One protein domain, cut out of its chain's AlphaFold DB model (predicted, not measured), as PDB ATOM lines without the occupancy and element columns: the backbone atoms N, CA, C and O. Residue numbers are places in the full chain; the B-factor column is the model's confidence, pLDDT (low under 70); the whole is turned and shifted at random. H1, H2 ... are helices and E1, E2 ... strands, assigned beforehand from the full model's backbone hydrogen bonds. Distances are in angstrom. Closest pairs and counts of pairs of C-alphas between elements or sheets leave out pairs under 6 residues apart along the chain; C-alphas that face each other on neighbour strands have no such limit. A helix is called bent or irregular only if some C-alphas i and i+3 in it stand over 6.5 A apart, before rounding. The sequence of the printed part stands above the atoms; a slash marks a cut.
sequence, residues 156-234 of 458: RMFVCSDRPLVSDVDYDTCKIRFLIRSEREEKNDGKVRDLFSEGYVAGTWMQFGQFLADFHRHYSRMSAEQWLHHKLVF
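Overview. This is residues 156 to 234 of the 458 residues of the protein "A_deaminase domain-containing protein" of Monosporascus sp. mg162 (UniProt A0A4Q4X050). A ribbon of two antiparallel strands, E1 and E2, has H2 packed by its residues 208 to 212 mainly on E1, while H3 follows H2 at a sharp corner. A long loop, residues 181 to 207, swings away from E2 and folds back to pair briefly with E1; H1 lies in the connection from E1 to E2. The printed part has 79 residues, in the order E1, H1, E2, H2, H3; the class is mixed, with under half of the residues in named elements. It is compact, with a radius of gyration of the C-alphas of 12.3 A and spans of 35 by 23 by 21 A.

Along the chain. E1, residues 157 to 161, begins at C-alpha 157 (167.402, 227.667, 155.644) and is 14.0 A long. H1 is residues 168 to 173, and E2, residues 176 to 180, measures 14.1 A. H2, residues 208 to 218, is 15.1 A long and irregular: C-alphas 213 and 216 are 7.3 A apart. H3, residues 224 to 232, spans 12.5 A and ends at C-alpha 232 (165.405, 214.452, 166.618).

Arrangement. E1 and E2 are antiparallel neighbours at 153 degrees, with N 158 and O 179 at 2.9 A and N 177 and O 160 at 3.0 A. Residues 158 to 159 of E1 also pair, antiparallel, with residues 206 to 207. The closest C-alphas of E1 and H2, those of Phe 158 and Phe 208, are 4.8 A apart. H2 and H3 only just touch, with 3 pairs of C-alphas within 8 A, the closest being Phe 215 and Ala 224 at 6.2 A; they are about perpendicular at 75 degrees. H1 and H3 are near each other, with 6 pairs of C-alphas within 10 A, whereas H1 and H2 are apart. Every O i to N i+4 pair is within hydrogen-bond range in H1 and H3, against 4 of 7 in H2.

Size, cuts and confidence. The two C-alphas farthest apart, those of Asn 188 and Phe 234, are 36.7 A apart. The printed part has no cut. The link from E2 to H2 is long, 27 residues. The mean pLDDT of the printed part is 94.2, and no printed residue is under 70.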
ATOM      1  N   ARG A 156     166.837 229.578 151.939       95.88
ATOM      2  CA  ARG A 156     166.927 230.486 153.086       95.88
ATOM      3  C   ARG A 156     166.983 229.756 154.424       95.88
ATOM      4  O   ARG A 156     166.755 230.381 155.455       95.88
ATOM      5  N   MET A 157     167.269 228.453 154.421       97.88
ATOM      6  CA  MET A 157     167.402 227.667 155.644       97.88
ATOM      7  C   MET A 157     168.799 227.792 156.242       97.88
ATOM      8  O   MET A 157     169.812 227.543 155.584       97.88
ATOM      9  N   PHE A 158     168.839 228.123 157.529       97.38
ATOM     10  CA  PHE A 158     170.061 228.219 158.309       97.38
ATOM     11  C   PHE A 158     170.044 227.241 159.471       97.38
ATOM     12  O   PHE A 158     168.993 226.905 160.013       97.38
ATOM     13  N   VAL A 159     171.240 226.837 159.881       98.00
ATOM     14  CA  VAL A 159     171.488 225.983 161.036       98.00
ATOM     15  C   VAL A 159     172.449 226.683 161.993       98.00
ATOM     16  O   VAL A 159     173.365 227.389 161.566       98.00
ATOM     17  N   CYS A 160     172.236 226.525 163.295       97.06
ATOM     18  CA  CYS A 160     173.205 226.930 164.309       97.06
ATOM     19  C   CYS A 160     173.337 225.875 165.405       97.06
ATOM     20  O   CYS A 160     172.465 225.027 165.598       97.06
ATOM     21  N   SER A 161     174.436 225.989 166.137       97.56
ATOM     22  CA  SER A 161     174.779 225.176 167.298       97.56
ATOM     23  C   SER A 161     175.047 226.066 168.516       97.56
ATOM     24  O   SER A 161     175.485 227.214 168.373       97.56
ATOM     25  N   ASP A 162     174.811 225.548 169.720       97.19
ATOM     26  CA  ASP A 162     175.213 226.181 170.984       97.19
ATOM     27  C   ASP A 162     176.734 226.132 171.227       97.19
ATOM     28  O   ASP A 162     177.220 226.759 172.164       97.19
ATOM     29  N   ARG A 163     177.483 225.410 170.385       97.31
ATOM     30  CA  ARG A 163     178.939 225.225 170.474       97.31
ATOM     31  C   ARG A 163     179.574 224.894 169.112       97.31
ATOM     32  O   ARG A 163     178.843 224.479 168.209       97.31
ATOM     33  N   PRO A 164     180.900 225.039 168.952       97.81
ATOM     34  CA  PRO A 164     181.620 224.526 167.784       97.81
ATOM     35  C   PRO A 164     181.471 223.006 167.647       97.81
ATOM     36  O   PRO A 164     181.331 222.319 168.650       97.81
ATOM     37  N   LEU A 165     181.524 222.475 166.426       97.81
ATOM     38  CA  LEU A 165     181.449 221.044 166.106       97.81
ATOM     39  C   LEU A 165     182.830 220.514 165.693       97.81
ATOM     40  O   LEU A 165     183.055 220.150 164.537       97.81
ATOM     41  N   VAL A 166     183.770 220.514 166.641       97.19
ATOM     42  CA  VAL A 166     185.192 220.208 166.385       97.19
ATOM     43  C   VAL A 166     185.660 218.890 167.002       97.19
ATOM     44  O   VAL A 166     186.733 218.395 166.661       97.19
ATOM     45  N   SER A 167     184.858 218.286 167.881       96.12
ATOM     46  CA  SER A 167     185.140 216.995 168.511       96.12
ATOM     47  C   SER A 167     183.898 216.104 168.564       96.12
ATOM     48  O   SER A 167     182.774 216.600 168.571       96.12
ATOM     49  N   ASP A 168     184.082 214.786 168.681       94.31
ATOM     50  CA  ASP A 168     182.979 213.820 168.846       94.31
ATOM     51  C   ASP A 168     182.032 214.190 170.002       94.31
ATOM     52  O   ASP A 168     180.815 214.053 169.883       94.31
ATOM     53  N   VAL A 169     182.577 214.725 171.100       95.88
ATOM     54  CA  VAL A 169     181.784 215.180 172.252       95.88
ATOM     55  C   VAL A 169     180.880 216.351 171.872       95.88
ATOM     56  O   VAL A 169     179.746 216.428 172.350       95.88
ATOM     57  N   ASP A 170     181.334 217.245 170.996       96.88
ATOM     58  CA  ASP A 170     180.510 218.348 170.509       96.88
ATOM     59  C   ASP A 170     179.357 217.830 169.655       96.88
ATOM     60  O   ASP A 170     178.208 218.200 169.898       96.88
ATOM     61  N   TYR A 171     179.632 216.906 168.726       96.56
ATOM     62  CA  TYR A 171     178.594 216.259 167.919       96.56
ATOM     63  C   TYR A 171     177.560 215.540 168.782       96.56
ATOM     64  O   TYR A 171     176.381 215.545 168.434       96.56
ATOM     65  N   ASP A 172     177.950 214.959 169.915       92.69
ATOM     66  CA  ASP A 172     177.031 214.260 170.817       92.69
ATOM     67  C   ASP A 172     176.216 215.233 171.689       92.69
ATOM     68  O   ASP A 172     175.002 215.065 171.848       92.69
ATOM     69  N   THR A 173     176.840 216.296 172.200       93.62
ATOM     70  CA  THR A 173     176.250 217.173 173.233       93.62
ATOM     71  C   THR A 173     175.609 218.457 172.710       93.62
ATOM     72  O   THR A 173     174.827 219.072 173.437       93.62
ATOM     73  N   CYS A 174     175.888 218.866 171.469       96.00
ATOM     74  CA  CYS A 174     175.370 220.118 170.928       96.00
ATOM     75  C   CYS A 174     173.840 220.146 170.812       96.00
ATOM     76  O   CYS A 174     173.186 219.129 170.529       96.00
ATOM     77  N   LYS A 175     173.291 221.358 170.919       96.44
ATOM     78  CA  LYS A 175     171.894 221.701 170.648       96.44
ATOM     79  C   LYS A 175     171.816 222.428 169.308       96.44
ATOM     80  O   LYS A 175     172.290 223.556 169.173       96.44
ATOM     81  N   ILE A 176     171.203 221.771 168.327       97.25
ATOM     82  CA  ILE A 176     171.028 222.302 166.973       97.25
ATOM     83  C   ILE A 176     169.685 223.013 166.844       97.25
ATOM     84  O   ILE A 176     168.674 222.565 167.384       97.25
ATOM     85  N   ARG A 177     169.672 224.126 166.112       97.12
ATOM     86  CA  ARG A 177     168.452 224.854 165.752       97.12
ATOM     87  C   ARG A 177     168.464 225.224 164.280       97.12
ATOM     88  O   ARG A 177     169.527 225.444 163.705       97.12
ATOM     89  N   PHE A 178     167.264 225.349 163.729       97.44
ATOM     90  CA  PHE A 178     167.008 225.774 162.357       97.44
ATOM     91  C   PHE A 178     166.214 227.075 162.340       97.44
ATOM     92  O   PHE A 178     165.508 227.377 163.307       97.44
ATOM     93  N   LEU A 179     166.350 227.852 161.271       95.75
ATOM     94  CA  LEU A 179     165.570 229.069 161.064       95.75
ATOM     95  C   LEU A 179     165.614 229.495 159.592       95.75
ATOM     96  O   LEU A 179     166.688 229.496 158.984       95.75
ATOM     97  N   ILE A 180     164.470 229.918 159.049       96.25
ATOM     98  CA  ILE A 180     164.436 230.687 157.803       96.25
ATOM     99  C   ILE A 180     164.900 232.116 158.090       96.25
ATOM    100  O   ILE A 180     164.391 232.753 159.007       96.25
ATOM    101  N   ARG A 181     165.861 232.630 157.316       93.75
ATOM    102  CA  ARG A 181     166.355 234.007 157.480       93.75
ATOM    103  C   ARG A 181     166.220 234.806 156.197       93.75
ATOM    104  O   ARG A 181     166.583 234.328 155.121       93.75
ATOM    105  N   SER A 182     165.813 236.059 156.327       93.69
ATOM    106  CA  SER A 182     165.778 237.013 155.219       93.69
ATOM    107  C   SER A 182     167.163 237.476 154.792       93.69
ATOM    108  O   SER A 182     168.127 237.435 155.561       93.69
ATOM    109  N   GLU A 183     167.263 237.975 153.561       89.62
ATOM    110  CA  GLU A 183     168.500 238.581 153.054       89.62
ATOM    111  C   GLU A 183     168.948 239.768 153.920       89.62
ATOM    112  O   GLU A 183     170.136 239.968 154.158       89.62
ATOM    113  N   ARG A 184     167.994 240.532 154.470       85.31
ATOM    114  CA  ARG A 184     168.272 241.699 155.329       85.31
ATOM    115  C   ARG A 184     168.964 241.322 156.640       85.31
ATOM    116  O   ARG A 184     169.671 242.143 157.229       85.31
ATOM    117  N   GLU A 185     168.744 240.101 157.116       83.94
ATOM    118  CA  GLU A 185     169.327 239.584 158.353       83.94
ATOM    119  C   GLU A 185     170.734 239.008 158.153       83.94
ATOM    120  O   GLU A 185     171.471 238.817 159.129       83.94
ATOM    121  N   GLU A 186     171.153 238.780 156.908       79.88
ATOM    122  CA  GLU A 186     172.516 238.392 156.545       79.88
ATOM    123  C   GLU A 186     173.480 239.585 156.568       79.88
ATOM    124  O   GLU A 186     174.222 239.861 155.629       79.88
ATOM    125  N   LYS A 187     173.518 240.309 157.686       73.19
ATOM    126  CA  LYS A 187     174.558 241.318 157.907       73.19
ATOM    127  C   LYS A 187     175.894 240.616 158.075       73.19
ATOM    128  O   LYS A 187     175.970 239.675 158.859       73.19
ATOM    129  N   ASN A 188     176.946 241.077 157.409       70.25
ATOM    130  CA  ASN A 188     178.298 240.649 157.745       70.25
ATOM    131  C   ASN A 188     178.707 241.329 159.061       70.25
ATOM    132  O   ASN A 188     179.069 242.501 159.076       70.25
ATOM    133  N   ASP A 189     178.580 240.603 160.169       77.44
ATOM    134  CA  ASP A 189     178.946 241.065 161.508       77.44
ATOM    135  C   ASP A 189     180.371 240.650 161.910       77.44
ATOM    136  O   ASP A 189     180.742 240.783 163.073       77.44
ATOM    137  N   GLY A 190     181.166 240.139 160.958       78.12
ATOM    138  CA  GLY A 190     182.550 239.707 161.168       78.12
ATOM    139  C   GLY A 190     182.709 238.445 162.021       78.12
ATOM    140  O   GLY A 190     183.836 238.043 162.302       78.12
ATOM    141  N   LYS A 191     181.611 237.810 162.448       85.12
ATOM    142  CA  LYS A 191     181.654 236.598 163.273       85.12
ATOM    143  C   LYS A 191     181.942 235.363 162.430       85.12
ATOM    144  O   LYS A 191     181.430 235.227 161.318       85.12
ATOM    145  N   VAL A 192     182.697 234.428 163.003       84.38
ATOM    146  CA  VAL A 192     182.923 233.103 162.415       84.38
ATOM    147  C   VAL A 192     181.645 232.279 162.555       84.38
ATOM    148  O   VAL A 192     181.203 231.996 163.668       84.38
ATOM    149  N   ARG A 193     181.053 231.928 161.409       91.50
ATOM    150  CA  ARG A 193     179.778 231.194 161.299       91.50
ATOM    151  C   ARG A 193     179.946 229.731 160.929       91.50
ATOM    152  O   ARG A 193     178.968 229.002 160.951       91.50
ATOM    153  N   ASP A 194     181.147 229.330 160.539       95.69
ATOM    154  CA  ASP A 194     181.445 227.945 160.205       95.69
ATOM    155  C   ASP A 194     181.382 227.097 161.478       95.69
ATOM    156  O   ASP A 194     182.238 227.247 162.348       95.69
ATOM    157  N   LEU A 195     180.365 226.235 161.590       97.38
ATOM    158  CA  LEU A 195     180.164 225.376 162.760       97.38
ATOM    159  C   LEU A 195     181.364 224.453 163.009       97.38
ATOM    160  O   LEU A 195     181.550 224.030 164.144       97.38
ATOM    161  N   PHE A 196     182.173 224.149 161.992       97.56
ATOM    162  CA  PHE A 196     183.311 223.234 162.089       97.56
ATOM    163  C   PHE A 196     184.626 223.930 162.479       97.56
ATOM    164  O   PHE A 196     185.671 223.284 162.564       97.56
ATOM    165  N   SER A 197     184.593 225.243 162.727       96.62
ATOM    166  CA  SER A 197     185.747 226.031 163.162       96.62
ATOM    167  C   SER A 197     185.817 226.134 164.686       96.62
ATOM    168  O   SER A 197     184.821 226.458 165.329       96.62
ATOM    169  N   GLU A 198     187.010 225.992 165.273       95.38
ATOM    170  CA  GLU A 198     187.233 226.262 166.708       95.38
ATOM    171  C   GLU A 198     186.836 227.694 167.108       95.38
ATOM    172  O   GLU A 198     186.440 227.942 168.244       95.38
ATOM    173  N   GLY A 199     186.908 228.641 166.165       95.50
ATOM    174  CA  GLY A 199     186.521 230.036 166.371       95.50
ATOM    175  C   GLY A 199     185.020 230.310 166.248       95.50
ATOM    176  O   GLY A 199     184.624 231.473 166.354       95.50
ATOM    177  N   TYR A 200     184.190 229.291 165.986       97.12
ATOM    178  CA  TYR A 200     182.745 229.445 165.832       97.12
ATOM    179  C   TYR A 200     182.119 230.141 167.040       97.12
ATOM    180  O   TYR A 200     182.273 229.727 168.192       97.12
ATOM    181  N   VAL A 201     181.345 231.190 166.768       95.38
ATOM    182  CA  VAL A 201     180.612 231.899 167.813       95.38
ATOM    183  C   VAL A 201     179.262 231.217 168.018       95.38
ATOM    184  O   VAL A 201     178.420 231.212 167.117       95.38
ATOM    185  N   ALA A 202     179.037 230.673 169.217       96.44
ATOM    186  CA  ALA A 202     177.800 229.994 169.595       96.44
ATOM    187  C   ALA A 202     176.539 230.791 169.213       96.44
ATOM    188  O   ALA A 202     176.431 231.993 169.459       96.44
ATOM    189  N   GLY A 203     175.569 230.102 168.608       94.50
ATOM    190  CA  GLY A 203     174.314 230.687 168.138       94.50
ATOM    191  C   GLY A 203     174.405 231.513 166.851       94.50
ATOM    192  O   GLY A 203     173.384 232.067 166.441       94.50
ATOM    193  N   THR A 204     175.570 231.608 166.200       94.81
ATOM    194  CA  THR A 204     175.652 232.202 164.859       94.81
ATOM    195  C   THR A 204     175.185 231.223 163.785       94.81
ATOM    196  O   THR A 204     175.292 230.010 163.918       94.81
ATOM    197  N   TRP A 205     174.586 231.758 162.725       95.38
ATOM    198  CA  TRP A 205     173.858 230.965 161.737       95.38
ATOM    199  C   TRP A 205     174.703 230.692 160.492       95.38
ATOM    200  O   TRP A 205     175.140 231.633 159.827       95.38
ATOM    201  N   MET A 206     174.852 229.417 160.148       96.06
ATOM    202  CA  MET A 206     175.455 228.925 158.909       96.06
ATOM    203  C   MET A 206     174.357 228.555 157.912       96.06
ATOM    204  O   MET A 206     173.305 228.057 158.313       96.06
ATOM    205  N   GLN A 207     174.583 228.777 156.616       96.12
ATOM    206  CA  GLN A 207     173.656 228.280 155.596       96.12
ATOM    207  C   GLN A 207     173.595 226.752 155.656       96.12
ATOM    208  O   GLN A 207     174.631 226.085 155.686       96.12
ATOM    209  N   PHE A 208     172.388 226.187 155.656       97.81
ATOM    210  CA  PHE A 208     172.222 224.749 155.836       97.81
ATOM    211  C   PHE A 208     172.790 223.944 154.661       97.81
ATOM    212  O   PHE A 208     173.429 222.917 154.874       97.81
ATOM    213  N   GLY A 209     172.660 224.446 153.428       97.06
ATOM    214  CA  GLY A 209     173.296 223.833 152.258       97.06
ATOM    215  C   GLY A 209     174.821 223.737 152.391       97.06
ATOM    216  O   GLY A 209     175.397 222.696 152.082       97.06
ATOM    217  N   GLN A 210     175.468 224.781 152.929       96.75
ATOM    218  CA  GLN A 210     176.910 224.770 153.201       96.75
ATOM    219  C   GLN A 210     177.259 223.769 154.305       96.75
ATOM    220  O   GLN A 210     178.203 222.998 154.158       96.75
ATOM    221  N   PHE A 211     176.474 223.743 155.386       98.12
ATOM    222  CA  PHE A 211     176.657 222.781 156.471       98.12
ATOM    223  C   PHE A 211     176.656 221.341 155.943       98.12
ATOM    224  O   PHE A 211     177.572 220.585 156.244       98.12
ATOM    225  N   LEU A 212     175.683 220.978 155.101       97.75
ATOM    226  CA  LEU A 212     175.606 219.645 154.493       97.75
ATOM    227  C   LEU A 212     176.806 219.350 153.581       97.75
ATOM    228  O   LEU A 212     177.352 218.246 153.617       97.75
ATOM    229  N   ALA A 213     177.226 220.334 152.782       97.12
ATOM    230  CA  ALA A 213     178.353 220.193 151.866       97.12
ATOM    231  C   ALA A 213     179.682 219.954 152.598       97.12
ATOM    232  O   ALA A 213     180.508 219.185 152.107       97.12
ATOM    233  N   ASP A 214     179.885 220.562 153.766       97.44
ATOM    234  CA  ASP A 214     181.146 220.462 154.505       97.44
ATOM    235  C   ASP A 214     181.154 219.347 155.561       97.44
ATOM    236  O   ASP A 214     182.221 218.810 155.853       97.44
ATOM    237  N   PHE A 215     179.995 218.924 156.082       97.88
ATOM    238  CA  PHE A 215     179.881 218.000 157.223       97.88
ATOM    239  C   PHE A 215     180.756 216.743 157.117       97.88
ATOM    240  O   PHE A 215     181.483 216.399 158.049       97.88
ATOM    241  N   HIS A 216     180.742 216.075 155.961       95.88
ATOM    242  CA  HIS A 216     181.489 214.831 155.735       95.88
ATOM    243  C   HIS A 216     183.017 214.991 155.833       95.88
ATOM    244  O   HIS A 216     183.724 214.000 156.011       95.88
ATOM    245  N   ARG A 217     183.541 216.220 155.710       96.50
ATOM    246  CA  ARG A 217     184.973 216.522 155.871       96.50
ATOM    247  C   ARG A 217     185.391 216.580 157.339       96.50
ATOM    248  O   ARG A 217     186.571 216.417 157.630       96.50
ATOM    249  N   HIS A 218     184.433 216.805 158.239       96.00
ATOM    250  CA  HIS A 218     184.667 217.028 159.666       96.00
ATOM    251  C   HIS A 218     184.129 215.896 160.548       96.00
ATOM    252  O   HIS A 218     184.603 215.730 161.670       96.00
ATOM    253  N   TYR A 219     183.189 215.086 160.048       95.81
ATOM    254  CA  TYR A 219     182.619 213.960 160.785       95.81
ATOM    255  C   TYR A 219     182.382 212.745 159.883       95.81
ATOM    256  O   TYR A 219     181.579 212.784 158.954       95.81
ATOM    257  N   SER A 220     183.075 211.639 160.174       93.69
ATOM    258  CA  SER A 220     183.072 210.432 159.332       93.69
ATOM    259  C   SER A 220     182.235 209.271 159.883       93.69
ATOM    260  O   SER A 220     182.122 208.239 159.224       93.69
ATOM    261  N   ARG A 221     181.674 209.390 161.096       94.69
ATOM    262  CA  ARG A 221     180.951 208.284 161.760       94.69
ATOM    263  C   ARG A 221     179.580 208.006 161.143       94.69
ATOM    264  O   ARG A 221     179.103 206.879 161.231       94.69
ATOM    265  N   MET A 222     178.945 209.016 160.554       95.81
ATOM    266  CA  MET A 222     177.677 208.909 159.825       95.81
ATOM    267  C   MET A 222     177.460 210.149 158.951       95.81
ATOM    268  O   MET A 222     178.154 211.152 159.107       95.81
ATOM    269  N   SER A 223     176.484 210.080 158.046       96.81
ATOM    270  CA  SER A 223     176.056 211.238 157.248       96.81
ATOM    271  C   SER A 223     175.426 212.340 158.112       96.81
ATOM    272  O   SER A 223     174.944 212.077 159.219       96.81
ATOM    273  N   ALA A 224     175.383 213.568 157.586       96.94
ATOM    274  CA  ALA A 224     174.707 214.689 158.240       96.94
ATOM    275  C   ALA A 224     173.229 214.369 158.499       96.94
ATOM    276  O   ALA A 224     172.695 214.675 159.559       96.94
ATOM    277  N   GLU A 225     172.582 213.695 157.552       96.00
ATOM    278  CA  GLU A 225     171.198 213.245 157.632       96.00
ATOM    279  C   GLU A 225     170.958 212.301 158.802       96.00
ATOM    280  O   GLU A 225     170.095 212.564 159.635       96.00
ATOM    281  N   GLN A 226     171.745 211.227 158.888       96.50
ATOM    282  CA  GLN A 226     171.630 210.251 159.973       96.50
ATOM    283  C   GLN A 226     171.892 210.907 161.329       96.50
ATOM    284  O   GLN A 226     171.191 210.631 162.300       96.50
ATOM    285  N   TRP A 227     172.871 211.813 161.389       97.31
ATOM    286  CA  TRP A 227     173.182 212.544 162.608       97.31
ATOM    287  C   TRP A 227     172.035 213.467 163.041       97.31
ATOM    288  O   TRP A 227     171.612 213.421 164.196       97.31
ATOM    289  N   LEU A 228     171.467 214.250 162.118       97.44
ATOM    290  CA  LEU A 228     170.318 215.122 162.393       97.44
ATOM    291  C   LEU A 228     169.065 214.322 162.773       97.44
ATOM    292  O   LEU A 228     168.349 214.722 163.691       97.44
ATOM    293  N   HIS A 229     168.823 213.179 162.127       96.25
ATOM    294  CA  HIS A 229     167.742 212.267 162.493       96.25
ATOM    295  C   HIS A 229     167.902 211.776 163.939       96.25
ATOM    296  O   HIS A 229     166.986 211.927 164.747       96.25
ATOM    297  N   HIS A 230     169.087 211.276 164.317       94.38
ATOM    298  CA  HIS A 230     169.370 210.837 165.690       94.38
ATOM    299  C   HIS A 230     169.220 211.957 166.726       94.38
ATOM    300  O   HIS A 230     168.840 211.700 167.870       94.38
ATOM    301  N   LYS A 231     169.478 213.214 166.347       94.50
ATOM    302  CA  LYS A 231     169.224 214.359 167.228       94.50
ATOM    303  C   LYS A 231     167.733 214.573 167.484       94.50
ATOM    304  O   LYS A 231     167.400 215.017 168.577       94.50
ATOM    305  N   LEU A 232     166.854 214.226 166.543       94.06
ATOM    306  CA  LEU A 232     165.405 214.452 166.618       94.06
ATOM    307  C   LEU A 232     164.607 213.297 167.242       94.06
ATOM    308  O   LEU A 232     163.516 213.541 167.750       94.06
ATOM    309  N   VAL A 233     165.137 212.071 167.257       92.75
ATOM    310  CA  VAL A 233     164.477 210.896 167.863       92.75
ATOM    311  C   VAL A 233     165.146 210.465 169.161       92.75
ATOM    312  O   VAL A 233     166.352 210.622 169.318       92.75
ATOM    313  N   PHE A 234     164.383 209.889 170.094       93.31
ATOM    314  CA  PHE A 234     164.958 209.295 171.303       93.31
ATOM    315  C   PHE A 234     165.775 208.051 170.987       93.31
ATOM    316  O   PHE A 234     165.286 207.114 170.361       93.31
TER     317      PHE A 234